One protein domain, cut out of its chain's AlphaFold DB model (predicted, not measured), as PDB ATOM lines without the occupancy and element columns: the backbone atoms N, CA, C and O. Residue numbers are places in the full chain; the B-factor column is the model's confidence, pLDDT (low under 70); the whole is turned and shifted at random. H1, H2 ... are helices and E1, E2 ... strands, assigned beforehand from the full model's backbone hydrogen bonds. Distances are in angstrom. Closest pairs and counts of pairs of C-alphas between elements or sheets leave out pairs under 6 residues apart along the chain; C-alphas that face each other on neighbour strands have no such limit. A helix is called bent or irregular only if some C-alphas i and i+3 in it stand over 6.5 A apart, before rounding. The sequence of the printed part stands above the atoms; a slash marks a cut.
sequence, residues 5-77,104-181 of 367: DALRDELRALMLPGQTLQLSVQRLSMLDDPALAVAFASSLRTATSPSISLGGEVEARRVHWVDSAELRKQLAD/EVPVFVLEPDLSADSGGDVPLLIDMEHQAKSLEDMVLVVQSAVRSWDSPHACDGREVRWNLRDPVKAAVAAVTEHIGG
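Overview. This is residues 5 to 77 and 104 to 181 of the 367 residues of the protein "Hypothetical protein" of Mantoniella antarctica (UniProt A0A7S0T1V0). A long, strongly twisted hairpin of E1 and E2, with short E4 beside E2, reaches away from a core made of the small sheet E3, E6, E5. H5 lies along one face of that small sheet and H3 crosses the opposite face slantwise; H2 packs on H3, H1 packs on H5, and a second hairpin, E7 and E8, extends from the core with its bent strand E7 near E1. The printed part has 151 residues with five named helices and eight named strands, in the order H1 H2 E1 E2 H3 E3 H4 E4 E5 E6 E7 E8 H5. The sheets are E1, E2, E4 (mixed), E3, E6, E5 (mixed) and E7, E8 (antiparallel), and the class is mixed, helices and strands. The whole is compact, with a radius of gyration of the C-alphas of 16.7 A, and it spans 54 by 42 by 23 A, only just flat.

Along the chain. E1, residues 44 to 52, is 25.0 A long from first to last C-alpha, and E2, residues 58 to 66, is 23.9 A. C-alpha 44 is at (-15.816, 11.570, 18.223). E2 bends by 52 degrees at residue 62. E4 is residues 124 to 126. The next sheet holds E3, residues 107 to 110, E6, residues 139 to 142, and E5, residues 132 to 134. E7, residues 148 to 155, is 16.3 A long and bends by 90 degrees at residue 152; E8, residues 158 to 163, is 15.8 A. H1, residues 5 to 14, is 14.8 A long and begins at C-alpha 5 (-36.072, 8.105, 37.136). H2, residues 34 to 43, is 14.1 A and H3, residues 68 to 77, is 14.2 A. H4 is residues 115 to 118. H5, residues 168 to 180, is 17.7 A long and ends at C-alpha 180 (-43.796, 18.294, 21.404).

Arrangement. E1 and E2 form an antiparallel hairpin, with N 47 and O 63 2.9 A apart, within hydrogen-bond range. E2 is the inner strand; E4 is its parallel neighbour, with N 125 and O 64 at 2.9 A. H2 and H3 only graze this sheet. They touch each other, closest at the C-alphas of Ser 43 and Leu 71, 5.3 A, at a shallow tilt of 26 degrees, opposite ways. The closest C-alphas of E4 and E6 are those of Leu 125 and Val 142, 6.3 A. E6 is parallel to E3, with N 110 and O 141 at 2.8 A, and forms an antiparallel hairpin with E5, with N 133 and O 140 at 2.9 A. H5 is on this sheet at a height of 7.0 A and runs along the strands, at 1 degree to E5 on the local plane; its closest C-alphas to E5 are Ala 174 and Ser 134, 4.7 A. H3 is on the opposite face, over E6, at a height of 10.2 A. H1 and H5 touch, closest at the C-alphas of Leu 7 and Val 172, 6.0 A, and run the same way at a shallow tilt of 33 degrees, only just short of steep. E7 and E8 form a hairpin, with N 149 and O 162 at 3.0 A. The closest C-alphas of E1 and E7 are those of Ser 51 and Pro 152, 6.4 A. H4 touches no helix. In H2, H3 and H5 every O i to N i+4 pair is within hydrogen-bond range, and in H1 4 of 6; H4 is too short for such a pair, and its one O i to N i+3 pair is not within range.

Size, cuts and confidence. The two C-alphas farthest apart are those of Gly 18 and Glu 57, 54.3 A. Residues 78 to 103 are not printed, and C-alphas 77 and 104 are 17.8 A apart across the cut. The link from H1 to H2, 19 residues, is long; the others that are printed whole are tight. Mean pLDDT of the printed part is 88.9, with residues 54 to 55 and 115 to 120 under 70.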
ATOM      1  N   ASP A   5     -34.853   7.948  36.346       93.94
ATOM      2  CA  ASP A   5     -36.072   8.105  37.136       93.94
ATOM      3  C   ASP A   5     -36.486   9.583  37.191       93.94
ATOM      4  O   ASP A   5     -37.655   9.882  36.943       93.94
ATOM      5  N   ALA A   6     -35.532  10.501  37.386       92.81
ATOM      6  CA  ALA A   6     -35.782  11.940  37.315       92.81
ATOM      7  C   ALA A   6     -36.291  12.373  35.929       92.81
ATOM      8  O   ALA A   6     -37.270  13.114  35.831       92.81
ATOM      9  N   LEU A   7     -35.691  11.850  34.848       94.38
ATOM     10  CA  LEU A   7     -36.196  12.072  33.487       94.38
ATOM     11  C   LEU A   7     -37.645  11.580  33.349       94.38
ATOM     12  O   LEU A   7     -38.501  12.292  32.826       94.38
ATOM     13  N   ARG A   8     -37.936  10.362  33.819       94.19
ATOM     14  CA  ARG A   8     -39.278   9.774  33.741       94.19
ATOM     15  C   ARG A   8     -40.315  10.621  34.470       94.19
ATOM     16  O   ARG A   8     -41.429  10.755  33.973       94.19
ATOM     17  N   ASP A   9     -39.980  11.136  35.646       93.31
ATOM     18  CA  ASP A   9     -40.923  11.881  36.476       93.31
ATOM     19  C   ASP A   9     -41.289  13.234  35.854       93.31
ATOM     20  O   ASP A   9     -42.472  13.576  35.813       93.31
ATOM     21  N   GLU A  10     -40.327  13.934  35.248       91.81
ATOM     22  CA  GLU A  10     -40.602  15.155  34.477       91.81
ATOM     23  C   GLU A  10     -41.428  14.861  33.211       91.81
ATOM     24  O   GLU A  10     -42.415  15.542  32.925       91.81
ATOM     25  N   LEU A  11     -41.108  13.789  32.474       91.81
ATOM     26  CA  LEU A  11     -41.861  13.410  31.268       91.81
ATOM     27  C   LEU A  11     -43.285  12.928  31.574       91.81
ATOM     28  O   LEU A  11     -44.189  13.125  30.761       91.81
ATOM     29  N   ARG A  12     -43.531  12.332  32.749       91.50
ATOM     30  CA  ARG A  12     -44.890  11.961  33.180       91.50
ATOM     31  C   ARG A  12     -45.808  13.168  33.267       91.50
ATOM     32  O   ARG A  12     -46.989  13.049  32.951       91.50
ATOM     33  N   ALA A  13     -45.279  14.320  33.664       85.81
ATOM     34  CA  ALA A  13     -46.070  15.534  33.772       85.81
ATOM     35  C   ALA A  13     -46.529  16.058  32.392       85.81
ATOM     36  O   ALA A  13     -47.532  16.765  32.309       85.81
ATOM     37  N   LEU A  14     -45.853  15.692  31.295       87.81
ATOM     38  CA  LEU A  14     -46.266  16.040  29.927       87.81
ATOM     39  C   LEU A  14     -47.430  15.193  29.399       87.81
ATOM     40  O   LEU A  14     -48.072  15.589  28.426       87.81
ATOM     41  N   MET A  15     -47.697  14.037  30.010       86.62
ATOM     42  CA  MET A  15     -48.643  13.064  29.478       86.62
ATOM     43  C   MET A  15     -50.068  13.607  29.393       86.62
ATOM     44  O   MET A  15     -50.562  14.299  30.285       86.62
ATOM     45  N   LEU A  16     -50.758  13.213  28.328       82.38
ATOM     46  CA  LEU A  16     -52.178  13.482  28.158       82.38
ATOM     47  C   LEU A  16     -53.040  12.531  29.002       82.38
ATOM     48  O   LEU A  16     -52.611  11.411  29.307       82.38
ATOM     49  N   PRO A  17     -54.285  12.917  29.339       78.19
ATOM     50  CA  PRO A  17     -55.237  12.001  29.955       78.19
ATOM     51  C   PRO A  17     -55.395  10.725  29.115       78.19
ATOM     52  O   PRO A  17     -55.728  10.794  27.938       78.19
ATOM     53  N   GLY A  18     -55.158   9.560  29.721       78.88
ATOM     54  CA  GLY A  18     -55.267   8.259  29.049       78.88
ATOM     55  C   GLY A  18     -53.988   7.762  28.364       78.88
ATOM     56  O   GLY A  18     -53.938   6.593  27.983       78.88
ATOM     57  N   GLN A  19     -52.937   8.582  28.263       84.44
ATOM     58  CA  GLN A  19     -51.622   8.106  27.830       84.44
ATOM     59  C   GLN A  19     -50.916   7.339  28.950       84.44
ATOM     60  O   GLN A  19     -51.166   7.548  30.137       84.44
ATOM     61  N   THR A  20     -49.987   6.463  28.565       89.25
ATOM     62  CA  THR A  20     -49.096   5.751  29.488       89.25
ATOM     63  C   THR A  20     -47.652   5.908  29.034       89.25
ATOM     64  O   THR A  20     -47.327   5.511  27.917       89.25
ATOM     65  N   LEU A  21     -46.777   6.438  29.892       91.12
ATOM     66  CA  LEU A  21     -45.338   6.470  29.642       91.12
ATOM     67  C   LEU A  21     -44.710   5.157  30.106       91.12
ATOM     68  O   LEU A  21     -44.822   4.782  31.276       91.12
ATOM     69  N   GLN A  22     -44.008   4.491  29.196       91.56
ATOM     70  CA  GLN A  22     -43.158   3.347  29.502       91.56
ATOM     71  C   GLN A  22     -41.710   3.730  29.214       91.56
ATOM     72  O   GLN A  22     -41.397   4.190  28.120       91.56
ATOM     73  N   LEU A  23     -40.831   3.546  30.200       92.56
ATOM     74  CA  LEU A  23     -39.397   3.773  30.053       92.56
ATOM     75  C   LEU A  23     -38.671   2.437  30.199       92.56
ATOM     76  O   LEU A  23     -38.745   1.806  31.253       92.56
ATOM     77  N   SER A  24     -37.973   2.025  29.143       92.94
ATOM     78  CA  SER A  24     -37.079   0.869  29.151       92.94
ATOM     79  C   SER A  24     -35.641   1.366  29.122       92.94
ATOM     80  O   SER A  24     -35.273   2.134  28.236       92.94
ATOM     81  N   VAL A  25     -34.834   0.954  30.099       93.00
ATOM     82  CA  VAL A  25     -33.428   1.357  30.201       93.00
ATOM     83  C   VAL A  25     -32.555   0.142  29.942       93.00
ATOM     84  O   VAL A  25     -32.601  -0.836  30.687       93.00
ATOM     85  N   GLN A  26     -31.722   0.233  28.912       92.19
ATOM     86  CA  GLN A  26     -30.715  -0.768  28.596       92.19
ATOM     87  C   GLN A  26     -29.331  -0.143  28.739       92.19
ATOM     88  O   GLN A  26     -29.063   0.924  28.192       92.19
ATOM     89  N   ARG A  27     -28.448  -0.807  29.487       90.94
ATOM     90  CA  ARG A  27     -27.034  -0.432  29.568       90.94
ATOM     91  C   ARG A  27     -26.238  -1.367  28.677       90.94
ATOM     92  O   ARG A  27     -26.359  -2.581  28.810       90.94
ATOM     93  N   LEU A  28     -25.452  -0.783  27.784       90.25
ATOM     94  CA  LEU A  28     -24.598  -1.499  26.850       90.25
ATOM     95  C   LEU A  28     -23.162  -1.049  27.079       90.25
ATOM     96  O   LEU A  28     -22.888   0.151  27.111       90.25
ATOM     97  N   SER A  29     -22.252  -2.006  27.252       89.06
ATOM     98  CA  SER A  29     -20.830  -1.702  27.179       89.06
ATOM     99  C   SER A  29     -20.433  -1.580  25.714       89.06
ATOM    100  O   SER A  29     -20.821  -2.409  24.892       89.06
ATOM    101  N   MET A  30     -19.591  -0.600  25.382       84.56
ATOM    102  CA  MET A  30     -18.989  -0.520  24.044       84.56
ATOM    103  C   MET A  30     -18.123  -1.752  23.722       84.56
ATOM    104  O   MET A  30     -17.872  -2.038  22.559       84.56
ATOM    105  N   LEU A  31     -17.689  -2.507  24.736       86.00
ATOM    106  CA  LEU A  31     -16.974  -3.771  24.539       86.00
ATOM    107  C   LEU A  31     -17.887  -4.902  24.041       86.00
ATOM    108  O   LEU A  31     -17.395  -5.835  23.411       86.00
ATOM    109  N   ASP A  32     -19.190  -4.818  24.315       88.88
ATOM    110  CA  ASP A  32     -20.155  -5.867  23.970       88.88
ATOM    111  C   ASP A  32     -20.678  -5.713  22.533       88.88
ATOM    112  O   ASP A  32     -21.078  -6.698  21.912       88.88
ATOM    113  N   ASP A  33     -20.652  -4.492  21.990       89.38
ATOM    114  CA  ASP A  33     -21.103  -4.185  20.633       89.38
ATOM    115  C   ASP A  33     -20.042  -3.376  19.859       89.38
ATOM    116  O   ASP A  33     -19.947  -2.148  20.004       89.38
ATOM    117  N   PRO A  34     -19.247  -4.035  18.992       91.50
ATOM    118  CA  PRO A  34     -18.209  -3.358  18.228       91.50
ATOM    119  C   PRO A  34     -18.779  -2.369  17.205       91.50
ATOM    120  O   PRO A  34     -18.085  -1.423  16.839       91.50
ATOM    121  N   ALA A  35     -20.018  -2.551  16.735       91.94
ATOM    122  CA  ALA A  35     -20.624  -1.618  15.793       91.94
ATOM    123  C   ALA A  35     -20.937  -0.286  16.488       91.94
ATOM    124  O   ALA A  35     -20.618   0.772  15.946       91.94
ATOM    125  N   LEU A  36     -21.473  -0.335  17.714       92.19
ATOM    126  CA  LEU A  36     -21.686   0.862  18.535       92.19
ATOM    127  C   LEU A  36     -20.365   1.544  18.905       92.19
ATOM    128  O   LEU A  36     -20.272   2.769  18.829       92.19
ATOM    129  N   ALA A  37     -19.330   0.772  19.244       92.50
ATOM    130  CA  ALA A  37     -18.005   1.322  19.526       92.50
ATOM    131  C   ALA A  37     -17.415   2.060  18.313       92.50
ATOM    132  O   ALA A  37     -16.896   3.168  18.452       92.50
ATOM    133  N   VAL A  38     -17.531   1.475  17.113       94.06
ATOM    134  CA  VAL A  38     -17.079   2.104  15.863       94.06
ATOM    135  C   VAL A  38     -17.891   3.358  15.553       94.06
ATOM    136  O   VAL A  38     -17.293   4.372  15.202       94.06
ATOM    137  N   ALA A  39     -19.216   3.320  15.717       94.94
ATOM    138  CA  ALA A  39     -20.086   4.475  15.508       94.94
ATOM    139  C   ALA A  39     -19.721   5.644  16.437       94.94
ATOM    140  O   ALA A  39     -19.601   6.787  15.995       94.94
ATOM    141  N   PHE A  40     -19.486   5.358  17.720       94.56
ATOM    142  CA  PHE A  40     -19.052   6.370  18.675       94.56
ATOM    143  C   PHE A  40     -17.667   6.923  18.307       94.56
ATOM    144  O   PHE A  40     -17.518   8.133  18.140       94.56
ATOM    145  N   ALA A  41     -16.673   6.058  18.089       93.50
ATOM    146  CA  ALA A  41     -15.310   6.476  17.760       93.50
ATOM    147  C   ALA A  41     -15.228   7.277  16.446       93.50
ATOM    148  O   ALA A  41     -14.490   8.259  16.371       93.50
ATOM    149  N   SER A  42     -16.005   6.906  15.420       95.62
ATOM    150  CA  SER A  42     -16.041   7.624  14.139       95.62
ATOM    151  C   SER A  42     -16.742   8.980  14.227       95.62
ATOM    152  O   SER A  42     -16.461   9.857  13.407       95.62
ATOM    153  N   SER A  43     -17.611   9.177  15.221       97.00
ATOM    154  CA  SER A  43     -18.295  10.446  15.500       97.00
ATOM    155  C   SER A  43     -17.545  11.351  16.484       97.00
ATOM    156  O   SER A  43     -17.822  12.547  16.543       97.00
ATOM    157  N   LEU A  44     -16.575  10.814  17.232       95.56
ATOM    158  CA  LEU A  44     -15.816  11.570  18.223       95.56
ATOM    159  C   LEU A  44     -14.835  12.536  17.550       95.56
ATOM    160  O   LEU A  44     -14.105  12.201  16.611       95.56
ATOM    161  N   ARG A  45     -14.804  13.764  18.049       94.81
ATOM    162  CA  ARG A  45     -13.954  14.851  17.573       94.81
ATOM    163  C   ARG A  45     -13.327  15.566  18.762       94.81
ATOM    164  O   ARG A  45     -13.790  15.473  19.897       94.81
ATOM    165  N   THR A  46     -12.254  16.298  18.489       93.25
ATOM    166  CA  THR A  46     -11.605  17.175  19.468       93.25
ATOM    167  C   THR A  46     -11.553  18.576  18.890       93.25
ATOM    168  O   THR A  46     -11.195  18.750  17.727       93.25
ATOM    169  N   ALA A  47     -11.917  19.565  19.694       91.62
ATOM    170  CA  ALA A  47     -11.866  20.970  19.325       91.62
ATOM    171  C   ALA A  47     -11.324  21.818  20.479       91.62
ATOM    172  O   ALA A  47     -11.081  21.333  21.588       91.62
ATOM    173  N   THR A  48     -11.130  23.103  20.200       89.12
ATOM    174  CA  THR A  48     -10.839  24.123  21.205       89.12
ATOM    175  C   THR A  48     -12.007  25.090  21.280       89.12
ATOM    176  O   THR A  48     -12.319  25.740  20.284       89.12
ATOM    177  N   SER A  49     -12.638  25.180  22.447       83.19
ATOM    178  CA  SER A  49     -13.707  26.131  22.727       83.19
ATOM    179  C   SER A  49     -13.132  27.375  23.413       83.19
ATOM    180  O   SER A  49     -12.334  27.228  24.350       83.19
ATOM    181  N   PRO A  50     -13.469  28.592  22.951       80.88
ATOM    182  CA  PRO A  50     -13.111  29.806  23.660       80.88
ATOM    183  C   PRO A  50     -13.936  29.913  24.946       80.88
ATOM    184  O   PRO A  50     -15.142  29.688  24.960       80.88
ATOM    185  N   SER A  51     -13.278  30.304  26.025       77.88
ATOM    186  CA  SER A  51     -13.907  30.655  27.294       77.88
ATOM    187  C   SER A  51     -13.462  32.053  27.688       77.88
ATOM    188  O   SER A  51     -12.334  32.444  27.398       77.88
ATOM    189  N   ILE A  52     -14.355  32.818  28.306       73.69
ATOM    190  CA  ILE A  52     -14.051  34.156  28.806       73.69
ATOM    191  C   ILE A  52     -13.949  34.031  30.318       73.69
ATOM    192  O   ILE A  52     -14.916  33.614  30.951       73.69
ATOM    193  N   SER A  53     -12.793  34.366  30.881       70.25
ATOM    194  CA  SER A  53     -12.621  34.418  32.330       70.25
ATOM    195  C   SER A  53     -13.321  35.647  32.921       70.25
ATOM    196  O   SER A  53     -13.534  36.650  32.238       70.25
ATOM    197  N   LEU A  54     -13.597  35.629  34.227       66.62
ATOM    198  CA  LEU A  54     -14.068  36.790  35.007       66.62
ATOM    199  C   LEU A  54     -13.257  38.088  34.786       66.62
ATOM    200  O   LEU A  54     -13.778  39.175  35.026       66.62
ATOM    201  N   GLY A  55     -11.995  37.994  34.344       69.75
ATOM    202  CA  GLY A  55     -11.135  39.138  34.012       69.75
ATOM    203  C   GLY A  55     -11.287  39.672  32.580       69.75
ATOM    204  O   GLY A  55     -10.623  40.643  32.228       69.75
ATOM    205  N   GLY A  56     -12.138  39.051  31.755       73.62
ATOM    206  CA  GLY A  56     -12.299  39.361  30.332       73.62
ATOM    207  C   GLY A  56     -11.216  38.752  29.434       73.62
ATOM    208  O   GLY A  56     -11.166  39.075  28.247       73.62
ATOM    209  N   GLU A  57     -10.350  37.889  29.971       80.62
ATOM    210  CA  GLU A  57      -9.340  37.191  29.175       80.62
ATOM    211  C   GLU A  57      -9.972  36.011  28.438       80.62
ATOM    212  O   GLU A  57     -10.762  35.253  29.003       80.62
ATOM    213  N   VAL A  58      -9.620  35.858  27.162       81.44
ATOM    214  CA  VAL A  58     -10.079  34.738  26.340       81.44
ATOM    215  C   VAL A  58      -9.091  33.588  26.480       81.44
ATOM    216  O   VAL A  58      -7.954  33.672  26.016       81.44
ATOM    217  N   GLU A  59      -9.539  32.495  27.084       82.56
ATOM    218  CA  GLU A  59      -8.782  31.256  27.221       82.56
ATOM    219  C   GLU A  59      -9.288  30.207  26.229       82.56
ATOM    220  O   GLU A  59     -10.493  29.981  26.097       82.56
ATOM    221  N   ALA A  60      -8.368  29.518  25.551       84.44
ATOM    222  CA  ALA A  60      -8.699  28.380  24.701       84.44
ATOM    223  C   ALA A  60      -8.704  27.088  25.527       84.44
ATOM    224  O   ALA A  60      -7.670  26.682  26.062       84.44
ATOM    225  N   ARG A  61      -9.850  26.406  25.592       85.69
ATOM    226  CA  ARG A  61     -10.007  25.142  26.325       85.69
ATOM    227  C   ARG A  61     -10.248  23.989  25.374       85.69
ATOM    228  O   ARG A  61     -11.019  24.102  24.428       85.69
ATOM    229  N   ARG A  62      -9.606  22.851  25.626       88.69
ATOM    230  CA  ARG A  62      -9.861  21.632  24.853       88.69
ATOM    231  C   ARG A  62     -11.228  21.064  25.230       88.69
ATOM    232  O   ARG A  62     -11.555  21.003  26.410       88.69
ATOM    233  N   VAL A  63     -11.984  20.618  24.233       91.00
ATOM    234  CA  VAL A  63     -13.254  19.905  24.406       91.00
ATOM    235  C   VAL A  63     -13.294  18.702  23.473       91.00
ATOM    236  O   VAL A  63     -12.838  18.775  22.326       91.00
ATOM    237  N   HIS A  64     -13.847  17.593  23.949       93.94
ATOM    238  CA  HIS A  64     -14.286  16.512  23.082       93.94
ATOM    239  C   HIS A  64     -15.734  16.762  22.688       93.94
ATOM    240  O   HIS A  64     -16.527  17.272  23.480       93.94
ATOM    241  N   TRP A  65     -16.092  16.405  21.462       95.19
ATOM    242  CA  TRP A  65     -17.478  16.488  21.036       95.19
ATOM    243  C   TRP A  65     -17.864  15.344  20.117       95.19
ATOM    244  O   TRP A  65     -17.037  14.800  19.387       95.19
ATOM    245  N   VAL A  66     -19.134  14.974  20.189       97.06
ATOM    246  CA  VAL A  66     -19.767  14.011  19.296       97.06
ATOM    247  C   VAL A  66     -20.422  14.773  18.159       97.06
ATOM    248  O   VAL A  66     -21.250  15.650  18.409       97.06
ATOM    249  N   ASP A  67     -20.070  14.422  16.924       97.75
ATOM    250  CA  ASP A  67     -20.800  14.853  15.734       97.75
ATOM    251  C   ASP A  67     -22.156  14.148  15.691       97.75
ATOM    252  O   ASP A  67     -22.246  12.944  15.422       97.75
ATOM    253  N   SER A  68     -23.215  14.897  16.006       97.56
ATOM    254  CA  SER A  68     -24.564  14.341  16.118       97.56
ATOM    255  C   SER A  68     -25.086  13.797  14.790       97.56
ATOM    256  O   SER A  68     -25.798  12.790  14.774       97.56
ATOM    257  N   ALA A  69     -24.719  14.424  13.670       97.12
ATOM    258  CA  ALA A  69     -25.170  14.016  12.348       97.12
ATOM    259  C   ALA A  69     -24.506  12.703  11.923       97.12
ATOM    260  O   ALA A  69     -25.193  11.804  11.423       97.12
ATOM    261  N   GLU A  70     -23.197  12.575  12.161       97.25
ATOM    262  CA  GLU A  70     -22.458  11.346  11.878       97.25
ATOM    263  C   GLU A  70     -22.905  10.205  12.798       97.25
ATOM    264  O   GLU A  70     -23.226   9.122  12.304       97.25
ATOM    265  N   LEU A  71     -23.023  10.442  14.113       97.00
ATOM    266  CA  LEU A  71     -23.463   9.401  15.045       97.00
ATOM    267  C   LEU A  71     -24.872   8.902  14.705       97.00
ATOM    268  O   LEU A  71     -25.089   7.693  14.621       97.00
ATOM    269  N   ARG A  72     -25.819   9.812  14.437       96.00
ATOM    270  CA  ARG A  72     -27.183   9.450  14.018       96.00
ATOM    271  C   ARG A  72     -27.170   8.550  12.794       96.00
ATOM    272  O   ARG A  72     -27.856   7.532  12.766       96.00
ATOM    273  N   LYS A  73     -26.393   8.921  11.773       95.94
ATOM    274  CA  LYS A  73     -26.294   8.150  10.533       95.94
ATOM    275  C   LYS A  73     -25.794   6.728  10.807       95.94
ATOM    276  O   LYS A  73     -26.422   5.778  10.346       95.94
ATOM    277  N   GLN A  74     -24.729   6.587  11.595       95.19
ATOM    278  CA  GLN A  74     -24.162   5.286  11.961       95.19
ATOM    279  C   GLN A  74     -25.162   4.429  12.756       95.19
ATOM    280  O   GLN A  74     -25.385   3.267  12.419       95.19
ATOM    281  N   LEU A  75     -25.827   5.006  13.764       93.19
ATOM    282  CA  LEU A  75     -26.839   4.303  14.565       93.19
ATOM    283  C   LEU A  75     -28.048   3.871  13.723       93.19
ATOM    284  O   LEU A  75     -28.539   2.750  13.869       93.19
ATOM    285  N   ALA A  76     -28.499   4.718  12.796       91.50
ATOM    286  CA  ALA A  76     -29.578   4.379  11.876       91.50
ATOM    287  C   ALA A  76     -29.192   3.218  10.941       91.50
ATOM    288  O   ALA A  76     -30.014   2.338  10.674       91.50
ATOM    289  N   ASP A  77     -27.948   3.180  10.463       90.88
ATOM    290  CA  ASP A  77     -27.448   2.097   9.612       90.88
ATOM    291  C   ASP A  77     -27.324   0.770  10.375       90.88
ATOM    292  O   ASP A  77     -27.728  -0.276   9.855       90.88
ATOM    293  N   GLU A 104     -42.454   5.793  19.994       89.19
ATOM    294  CA  GLU A 104     -41.183   5.282  20.512       89.19
ATOM    295  C   GLU A 104     -40.103   6.347  20.283       89.19
ATOM    296  O   GLU A 104     -39.856   6.733  19.144       89.19
ATOM    297  N   VAL A 105     -39.473   6.830  21.361       91.12
ATOM    298  CA  VAL A 105     -38.401   7.841  21.304       91.12
ATOM    299  C   VAL A 105     -37.089   7.209  21.773       91.12
ATOM    300  O   VAL A 105     -36.923   6.984  22.976       91.12
ATOM    301  N   PRO A 106     -36.144   6.908  20.865       94.56
ATOM    302  CA  PRO A 106     -34.820   6.431  21.240       94.56
ATOM    303  C   PRO A 106     -34.026   7.540  21.940       94.56
ATOM    304  O   PRO A 106     -33.808   8.605  21.366       94.56
ATOM    305  N   VAL A 107     -33.563   7.285  23.166       96.31
ATOM    306  CA  VAL A 107     -32.690   8.203  23.917       96.31
ATOM    307  C   VAL A 107     -31.350   7.516  24.165       96.31
ATOM    308  O   VAL A 107     -31.265   6.578  24.956       96.31
ATOM    309  N   PHE A 108     -30.299   7.982  23.493       96.00
ATOM    310  CA  PHE A 108     -28.945   7.459  23.652       96.00
ATOM    311  C   PHE A 108     -28.163   8.324  24.634       96.00
ATOM    312  O   PHE A 108     -27.874   9.487  24.356       96.00
ATOM    313  N   VAL A 109     -27.801   7.738  25.777       96.44
ATOM    314  CA  VAL A 109     -26.971   8.393  26.792       96.44
ATOM    315  C   VAL A 109     -25.547   7.857  26.712       96.44
ATOM    316  O   VAL A 109     -25.296   6.680  26.964       96.44
ATOM    317  N   LEU A 110     -24.612   8.730  26.353       95.19
ATOM    318  CA  LEU A 110     -23.198   8.424  26.194       95.19
ATOM    319  C   LEU A 110     -22.457   8.775  27.491       95.19
ATOM    320  O   LEU A 110     -22.357   9.946  27.857       95.19
ATOM    321  N   GLU A 111     -21.913   7.760  28.169       92.56
ATOM    322  CA  GLU A 111     -21.112   7.908  29.397       92.56
ATOM    323  C   GLU A 111     -19.647   7.429  29.194       92.56
ATOM    324  O   GLU A 111     -19.221   6.493  29.874       92.56
ATOM    325  N   PRO A 112     -18.862   7.983  28.244       86.88
ATOM    326  CA  PRO A 112     -17.505   7.501  27.999       86.88
ATOM    327  C   PRO A 112     -16.520   8.010  29.056       86.88
ATOM    328  O   PRO A 112     -16.585   9.158  29.500       86.88
ATOM    329  N   ASP A 113     -15.556   7.162  29.407       81.50
ATOM    330  CA  ASP A 113     -14.407   7.558  30.215       81.50
ATOM    331  C   ASP A 113     -13.258   8.002  29.301       81.50
ATOM    332  O   ASP A 113     -12.498   7.184  28.789       81.50
ATOM    333  N   LEU A 114     -13.171   9.311  29.053       78.44
ATOM    334  CA  LEU A 114     -12.132   9.923  28.212       78.44
ATOM    335  C   LEU A 114     -10.962  10.498  29.034       78.44
ATOM    336  O   LEU A 114     -10.061  11.131  28.478       78.44
ATOM    337  N   SER A 115     -10.972  10.288  30.356       68.56
ATOM    338  CA  SER A 115     -10.000  10.878  31.287       68.56
ATOM    339  C   SER A 115      -8.590  10.287  31.139       68.56
ATOM    340  O   SER A 115      -7.598  10.975  31.380       68.56
ATOM    341  N   ALA A 116      -8.488   9.032  30.687       62.75
ATOM    342  CA  ALA A 116      -7.223   8.307  30.578       62.75
ATOM    343  C   ALA A 116      -6.302   8.819  29.452       62.75
ATOM    344  O   ALA A 116      -5.083   8.838  29.621       62.75
ATOM    345  N   ASP A 117      -6.867   9.272  28.330       60.44
ATOM    346  CA  ASP A 117      -6.095   9.585  27.117       60.44
ATOM    347  C   ASP A 117      -5.648  11.052  27.025       60.44
ATOM    348  O   ASP A 117      -4.761  11.396  26.242       60.44
ATOM    349  N   SER A 118      -6.263  11.950  27.801       58.00
ATOM    350  CA  SER A 118      -6.197  13.394  27.543       58.00
ATOM    351  C   SER A 118      -5.410  14.213  28.577       58.00
ATOM    352  O   SER A 118      -5.236  15.420  28.386       58.00
ATOM    353  N   GLY A 119      -4.844  13.570  29.609       55.47
ATOM    354  CA  GLY A 119      -3.972  14.217  30.603       55.47
ATOM    355  C   GLY A 119      -4.687  15.224  31.516       55.47
ATOM    356  O   GLY A 119      -4.025  16.035  32.163       55.47
ATOM    357  N   GLY A 120      -6.023  15.186  31.552       65.75
ATOM    358  CA  GLY A 120      -6.894  16.047  32.347       65.75
ATOM    359  C   GLY A 120      -8.378  15.753  32.092       65.75
ATOM    360  O   GLY A 120      -8.729  15.015  31.175       65.75
ATOM    361  N   ASP A 121      -9.250  16.357  32.897       75.44
ATOM    362  CA  ASP A 121     -10.709  16.225  32.816       75.44
ATOM    363  C   ASP A 121     -11.273  17.040  31.630       75.44
ATOM    364  O   ASP A 121     -11.777  18.153  31.791       75.44
ATOM    365  N   VAL A 122     -11.152  16.511  30.406       87.75
ATOM    366  CA  VAL A 122     -11.717  17.128  29.191       87.75
ATOM    367  C   VAL A 122     -13.200  16.750  29.060       87.75
ATOM    368  O   VAL A 122     -13.523  15.559  29.065       87.75
ATOM    369  N   PRO A 123     -14.129  17.717  28.929       91.31
ATOM    370  CA  PRO A 123     -15.550  17.408  28.813       91.31
ATOM    371  C   PRO A 123     -15.894  16.816  27.445       91.31
ATOM    372  O   PRO A 123     -15.246  17.118  26.439       91.31
ATOM    373  N   LEU A 124     -16.969  16.030  27.413       93.06
ATOM    374  CA  LEU A 124     -17.648  15.605  26.197       93.06
ATOM    375  C   LEU A 124     -18.934  16.412  26.008       93.06
ATOM    376  O   LEU A 124     -19.788  16.439  26.895       93.06
ATOM    377  N   LEU A 125     -19.072  17.017  24.833       94.25
ATOM    378  CA  LEU A 125     -20.250  17.759  24.384       94.25
ATOM    379  C   LEU A 125     -20.823  17.135  23.099       94.25
ATOM    380  O   LEU A 125     -20.247  16.218  22.514       94.25
ATOM    381  N   ILE A 126     -21.963  17.629  22.638       96.31
ATOM    382  CA  ILE A 126     -22.564  17.319  21.340       96.31
ATOM    383  C   ILE A 126     -22.448  18.579  20.487       96.31
ATOM    384  O   ILE A 126     -22.831  19.662  20.931       96.31
ATOM    385  N   ASP A 127     -21.883  18.448  19.287       95.44
ATOM    386  CA  ASP A 127     -21.651  19.568  18.362       95.44
ATOM    387  C   ASP A 127     -20.971  20.784  19.021       95.44
ATOM    388  O   ASP A 127     -21.295  21.930  18.741       95.44
ATOM    389  N   MET A 128     -20.023  20.518  19.926       91.69
ATOM    390  CA  MET A 128     -19.230  21.494  20.695       91.69
ATOM    391  C   MET A 128     -19.970  22.322  21.756       91.69
ATOM    392  O   MET A 128     -19.294  22.877  22.619       91.69
ATOM    393  N   GLU A 129     -21.298  22.403  21.738       88.94
ATOM    394  CA  GLU A 129     -22.041  23.349  22.592       88.94
ATOM    395  C   GLU A 129     -23.155  22.710  23.432       88.94
ATOM    396  O   GLU A 129     -23.552  23.268  24.453       88.94
ATOM    397  N   HIS A 130     -23.629  21.518  23.067       92.81
ATOM    398  CA  HIS A 130     -24.797  20.907  23.694       92.81
ATOM    399  C   HIS A 130     -24.428  19.781  24.667       92.81
ATOM    400  O   HIS A 130     -23.506  19.005  24.433       92.81
ATOM    401  N   GLN A 131     -25.207  19.629  25.737       94.12
ATOM    402  CA  GLN A 131     -25.156  18.441  26.604       94.12
ATOM    403  C   GLN A 131     -26.192  17.379  26.193       94.12
ATOM    404  O   GLN A 131     -26.000  16.184  26.408       94.12
ATOM    405  N   ALA A 132     -27.290  17.811  25.580       96.81
ATOM    406  CA  ALA A 132     -28.273  16.947  24.951       96.81
ATOM    407  C   ALA A 132     -28.807  17.632  23.696       96.81
ATOM    408  O   ALA A 132     -28.876  18.861  23.650       96.81
ATOM    409  N   LYS A 133     -29.180  16.843  22.692       96.75
ATOM    410  CA  LYS A 133     -29.695  17.350  21.423       96.75
ATOM    411  C   LYS A 133     -30.855  16.497  20.933       96.75
ATOM    412  O   LYS A 133     -30.734  15.272  20.847       96.75
ATOM    413  N   SER A 134     -31.955  17.163  20.596       96.69
ATOM    414  CA  SER A 134     -33.064  16.563  19.863       96.69
ATOM    415  C   SER A 134     -32.680  16.431  18.390       96.69
ATOM    416  O   SER A 134     -32.270  17.402  17.753       96.69
ATOM    417  N   LEU A 135     -32.770  15.220  17.850       95.81
ATOM    418  CA  LEU A 135     -32.672  14.953  16.418       95.81
ATOM    419  C   LEU A 135     -34.043  14.510  15.901       95.81
ATOM    420  O   LEU A 135     -34.976  14.297  16.668       95.81
ATOM    421  N   GLU A 136     -34.167  14.368  14.587       90.81
ATOM    422  CA  GLU A 136     -35.436  14.033  13.926       90.81
ATOM    423  C   GLU A 136     -36.039  12.691  14.382       90.81
ATOM    424  O   GLU A 136     -37.254  12.566  14.482       90.81
ATOM    425  N   ASP A 137     -35.202  11.696  14.680       91.50
ATOM    426  CA  ASP A 137     -35.596  10.310  14.963       91.50
ATOM    427  C   ASP A 137     -35.074   9.771  16.307       91.50
ATOM    428  O   ASP A 137     -35.351   8.626  16.662       91.50
ATOM    429  N   MET A 138     -34.302  10.566  17.052       95.69
ATOM    430  CA  MET A 138     -33.715  10.170  18.335       95.69
ATOM    431  C   MET A 138     -33.286  11.380  19.167       95.69
ATOM    432  O   MET A 138     -33.195  12.501  18.671       95.69
ATOM    433  N   VAL A 139     -32.939  11.137  20.427       97.75
ATOM    434  CA  VAL A 139     -32.320  12.118  21.322       97.75
ATOM    435  C   VAL A 139     -30.946  11.617  21.746       97.75
ATOM    436  O   VAL A 139     -30.793  10.468  22.159       97.75
ATOM    437  N   LEU A 140     -29.946  12.492  21.663       98.06
ATOM    438  CA  LEU A 140     -28.594  12.219  22.139       98.06
ATOM    439  C   LEU A 140     -28.341  12.982  23.437       98.06
ATOM    440  O   LEU A 140     -28.683  14.158  23.542       98.06
ATOM    441  N   VAL A 141     -27.709  12.328  24.406       97.88
ATOM    442  CA  VAL A 141     -27.324  12.906  25.697       97.88
ATOM    443  C   VAL A 141     -25.890  12.495  26.004       97.88
ATOM    444  O   VAL A 141     -25.530  11.333  25.832       97.88
ATOM    445  N   VAL A 142     -25.070  13.422  26.495       96.31
ATOM    446  CA  VAL A 142     -23.714  13.128  26.975       96.31
ATOM    447  C   VAL A 142     -23.611  13.376  28.475       96.31
ATOM    448  O   VAL A 142     -24.079  14.390  28.995       96.31
ATOM    449  N   GLN A 143     -22.974  12.447  29.185       94.38
ATOM    450  CA  GLN A 143     -22.645  12.589  30.598       94.38
ATOM    451  C   GLN A 143     -21.129  12.532  30.767       94.38
ATOM    452  O   GLN A 143     -20.511  11.478  30.620       94.38
ATOM    453  N   SER A 144     -20.529  13.664  31.120       91.69
ATOM    454  CA  SER A 144     -19.085  13.752  31.331       91.69
ATOM    455  C   SER A 144     -18.680  13.345  32.753       91.69
ATOM    456  O   SER A 144     -19.495  13.294  33.680       91.69
ATOM    457  N   ALA A 145     -17.391  13.063  32.960       87.88
ATOM    458  CA  ALA A 145     -16.805  12.964  34.301       87.88
ATOM    459  C   ALA A 145     -16.751  14.334  35.003       87.88
ATOM    460  O   ALA A 145     -17.017  14.427  36.205       87.88
ATOM    461  N   VAL A 146     -16.493  15.388  34.223       88.75
ATOM    462  CA  VAL A 146     -16.460  16.786  34.664       88.75
ATOM    463  C   VAL A 146     -17.791  17.171  35.306       88.75
ATOM    464  O   VAL A 146     -18.850  16.987  34.712       88.75
ATOM    465  N   ARG A 147     -17.753  17.718  36.528       88.62
ATOM    466  CA  ARG A 147     -18.957  18.223  37.206       88.62
ATOM    467  C   ARG A 147     -19.252  19.654  36.814       88.62
ATOM    468  O   ARG A 147     -20.295  19.903  36.252       88.62
ATOM    469  N   SER A 148     -18.351  20.580  37.114       88.31
ATOM    470  CA  SER A 148     -18.556  22.008  36.869       88.31
ATOM    471  C   SER A 148     -17.823  22.414  35.601       88.31
ATOM    472  O   SER A 148     -16.605  22.274  35.546       88.31
ATOM    473  N   TRP A 149     -18.548  22.943  34.622       87.38
ATOM    474  CA  TRP A 149     -17.981  23.493  33.393       87.38
ATOM    475  C   TRP A 149     -18.491  24.909  33.164       87.38
ATOM    476  O   TRP A 149     -19.690  25.152  33.312       87.38
ATOM    477  N   ASP A 150     -17.605  25.831  32.806       84.38
ATOM    478  CA  ASP A 150     -18.012  27.208  32.536       84.38
ATOM    479  C   ASP A 150     -18.696  27.252  31.171       84.38
ATOM    480  O   ASP A 150     -18.121  26.871  30.148       84.38
ATOM    481  N   SER A 151     -19.961  27.660  31.173       82.69
ATOM    482  CA  SER A 151     -20.723  27.814  29.941       82.69
ATOM    483  C   SER A 151     -20.262  29.062  29.182       82.69
ATOM    484  O   SER A 151     -19.691  29.971  29.788       82.69
ATOM    485  N   PRO A 152     -20.570  29.180  27.880       79.25
ATOM    486  CA  PRO A 152     -20.333  30.419  27.140       79.25
ATOM    487  C   PRO A 152     -21.248  31.580  27.585       79.25
ATOM    488  O   PRO A 152     -21.208  32.654  26.988       79.25
ATOM    489  N   HIS A 153     -22.081  31.391  28.616       81.50
ATOM    490  CA  HIS A 153     -23.067  32.364  29.068       81.50
ATOM    491  C   HIS A 153     -22.714  32.949  30.439       81.50
ATOM    492  O   HIS A 153     -22.252  32.262  31.355       81.50
ATOM    493  N   ALA A 154     -23.026  34.232  30.600       81.38
ATOM    494  CA  ALA A 154     -22.959  34.943  31.869       81.38
ATOM    495  C   ALA A 154     -24.318  35.584  32.177       81.38
ATOM    496  O   ALA A 154     -25.025  36.032  31.276       81.38
ATOM    497  N   CYS A 155     -24.677  35.633  33.456       80.62
ATOM    498  CA  CYS A 155     -25.909  36.235  33.954       80.62
ATOM    499  C   CYS A 155     -25.566  37.158  35.130       80.62
ATOM    500  O   CYS A 155     -24.824  36.759  36.026       80.62
ATOM    501  N   ASP A 156     -26.044  38.404  35.102       82.00
ATOM    502  CA  ASP A 156     -25.779  39.425  36.131       82.00
ATOM    503  C   ASP A 156     -24.289  39.588  36.494       82.00
ATOM    504  O   ASP A 156     -23.910  39.742  37.658       82.00
ATOM    505  N   GLY A 157     -23.413  39.517  35.484       79.81
ATOM    506  CA  GLY A 157     -21.961  39.623  35.663       79.81
ATOM    507  C   GLY A 157     -21.309  38.401  36.323       79.81
ATOM    508  O   GLY A 157     -20.165  38.491  36.762       79.81
ATOM    509  N   ARG A 158     -22.016  37.268  36.412       81.06
ATOM    510  CA  ARG A 158     -21.502  35.990  36.922       81.06
ATOM    511  C   ARG A 158     -21.519  34.926  35.833       81.06
ATOM    512  O   ARG A 158     -22.479  34.823  35.073       81.06
ATOM    513  N   GLU A 159     -20.476  34.107  35.795       80.12
ATOM    514  CA  GLU A 159     -20.403  32.946  34.907       80.12
ATOM    515  C   GLU A 159     -21.488  31.927  35.271       80.12
ATOM    516  O   GLU A 159     -21.664  31.557  36.440       80.12
ATOM    517  N   VAL A 160     -22.214  31.455  34.261       86.06
ATOM    518  CA  VAL A 160     -23.147  30.344  34.424       86.06
ATOM    519  C   VAL A 160     -22.358  29.052  34.257       86.06
ATOM    520  O   VAL A 160     -21.697  28.842  33.241       86.06
ATOM    521  N   ARG A 161     -22.422  28.170  35.258       87.31
ATOM    522  CA  ARG A 161     -21.721  26.881  35.238       87.31
ATOM    523  C   ARG A 161     -22.700  25.743  35.003       87.31
ATOM    524  O   ARG A 161     -23.733  25.653  35.665       87.31
ATOM    525  N   TRP A 162     -22.365  24.867  34.066       89.25
ATOM    526  CA  TRP A 162     -23.128  23.665  33.759       89.25
ATOM    527  C   TRP A 162     -22.667  22.493  34.611       89.25
ATOM    528  O   TRP A 162     -21.476  22.351  34.899       89.25
ATOM    529  N   ASN A 163     -23.623  21.636  34.980       91.12
ATOM    530  CA  ASN A 163     -23.324  20.357  35.604       91.12
ATOM    531  C   ASN A 163     -23.180  19.266  34.532       91.12
ATOM    532  O   ASN A 163     -24.161  18.620  34.174       91.12
ATOM    533  N   LEU A 164     -21.971  19.040  34.011       92.06
ATOM    534  CA  LEU A 164     -21.779  18.059  32.930       92.06
ATOM    535  C   LEU A 164     -21.911  16.596  33.388       92.06
ATOM    536  O   LEU A 164     -22.091  15.700  32.560       92.06
ATOM    537  N   ARG A 165     -21.876  16.360  34.706       92.06
ATOM    538  CA  ARG A 165     -22.079  15.043  35.323       92.06
ATOM    539  C   ARG A 165     -23.555  14.686  35.484       92.06
ATOM    540  O   ARG A 165     -23.864  13.506  35.626       92.06
ATOM    541  N   ASP A 166     -24.434  15.685  35.478       93.62
ATOM    542  CA  ASP A 166     -25.881  15.532  35.603       93.62
ATOM    543  C   ASP A 166     -26.590  16.178  34.400       93.62
ATOM    544  O   ASP A 166     -26.917  17.367  34.425       93.62
ATOM    545  N   PRO A 167     -26.810  15.411  33.318       94.94
ATOM    546  CA  PRO A 167     -27.427  15.917  32.105       94.94
ATOM    547  C   PRO A 167     -28.954  15.858  32.139       94.94
ATOM    548  O   PRO A 167     -29.567  16.073  31.096       94.94
ATOM    549  N   VAL A 168     -29.597  15.571  33.281       95.25
ATOM    550  CA  VAL A 168     -31.064  15.407  33.351       95.25
ATOM    551  C   VAL A 168     -31.780  16.647  32.832       95.25
ATOM    552  O   VAL A 168     -32.690  16.527  32.020       95.25
ATOM    553  N   LYS A 169     -31.320  17.845  33.212       94.44
ATOM    554  CA  LYS A 169     -31.887  19.107  32.719       94.44
ATOM    555  C   LYS A 169     -31.878  19.183  31.188       94.44
ATOM    556  O   LYS A 169     -32.905  19.462  30.574       94.44
ATOM    557  N   ALA A 170     -30.721  18.931  30.576       95.06
ATOM    558  CA  ALA A 170     -30.567  18.979  29.128       95.06
ATOM    559  C   ALA A 170     -31.378  17.865  28.446       95.06
ATOM    560  O   ALA A 170     -32.032  18.110  27.435       95.06
ATOM    561  N   ALA A 171     -31.393  16.662  29.027       96.31
ATOM    562  CA  ALA A 171     -32.158  15.527  28.527       96.31
ATOM    563  C   ALA A 171     -33.669  15.798  28.547       96.31
ATOM    564  O   ALA A 171     -34.337  15.543  27.550       96.31
ATOM    565  N   VAL A 172     -34.211  16.366  29.631       95.75
ATOM    566  CA  VAL A 172     -35.629  16.752  29.707       95.75
ATOM    567  C   VAL A 172     -35.960  17.771  28.617       95.75
ATOM    568  O   VAL A 172     -36.961  17.594  27.925       95.75
ATOM    569  N   ALA A 173     -35.123  18.794  28.413       95.44
ATOM    570  CA  ALA A 173     -35.329  19.781  27.350       95.44
ATOM    571  C   ALA A 173     -35.337  19.126  25.957       95.44
ATOM    572  O   ALA A 173     -36.307  19.282  25.220       95.44
ATOM    573  N   ALA A 174     -34.313  18.331  25.634       96.69
ATOM    574  CA  ALA A 174     -34.174  17.688  24.328       96.69
ATOM    575  C   ALA A 174     -35.285  16.662  24.043       96.69
ATOM    576  O   ALA A 174     -35.806  16.607  22.933       96.69
ATOM    577  N   VAL A 175     -35.706  15.871  25.038       95.94
ATOM    578  CA  VAL A 175     -36.827  14.931  24.870       95.94
ATOM    579  C   VAL A 175     -38.158  15.675  24.734       95.94
ATOM    580  O   VAL A 175     -38.997  15.288  23.924       95.94
ATOM    581  N   THR A 176     -38.357  16.768  25.474       94.81
ATOM    582  CA  THR A 176     -39.574  17.590  25.362       94.81
ATOM    583  C   THR A 176     -39.655  18.287  24.001       94.81
ATOM    584  O   THR A 176     -40.726  18.334  23.392       94.81
ATOM    585  N   GLU A 177     -38.525  18.784  23.495       94.44
ATOM    586  CA  GLU A 177     -38.395  19.304  22.132       94.44
ATOM    587  C   GLU A 177     -38.735  18.222  21.100       94.44
ATOM    588  O   GLU A 177     -39.541  18.467  20.207       94.44
ATOM    589  N   HIS A 178     -38.196  17.010  21.256       93.94
ATOM    590  CA  HIS A 178     -38.463  15.893  20.348       93.94
ATOM    591  C   HIS A 178     -39.945  15.483  20.319       93.94
ATOM    592  O   HIS A 178     -40.510  15.259  19.253       93.94
ATOM    593  N   ILE A 179     -40.596  15.395  21.484       90.19
ATOM    594  CA  ILE A 179     -41.984  14.918  21.590       90.19
ATOM    595  C   ILE A 179     -42.995  15.987  21.163       90.19
ATOM    596  O   ILE A 179     -43.997  15.665  20.525       90.19
ATOM    597  N   GLY A 180     -42.784  17.245  21.557       87.56
ATOM    598  CA  GLY A 180     -43.796  18.294  21.404       87.56
ATOM    599  C   GLY A 180     -43.380  19.505  20.583       87.56
ATOM    600  O   GLY A 180     -44.184  20.431  20.453       87.56
ATOM    601  N   GLY A 181     -42.157  19.534  20.051       89.31
ATOM    602  CA  GLY A 181     -41.636  20.677  19.298       89.31
ATOM    603  C   GLY A 181     -41.473  21.936  20.151       89.31
ATOM    604  O   GLY A 181     -41.600  23.048  19.641       89.31
TER     605      GLY A 181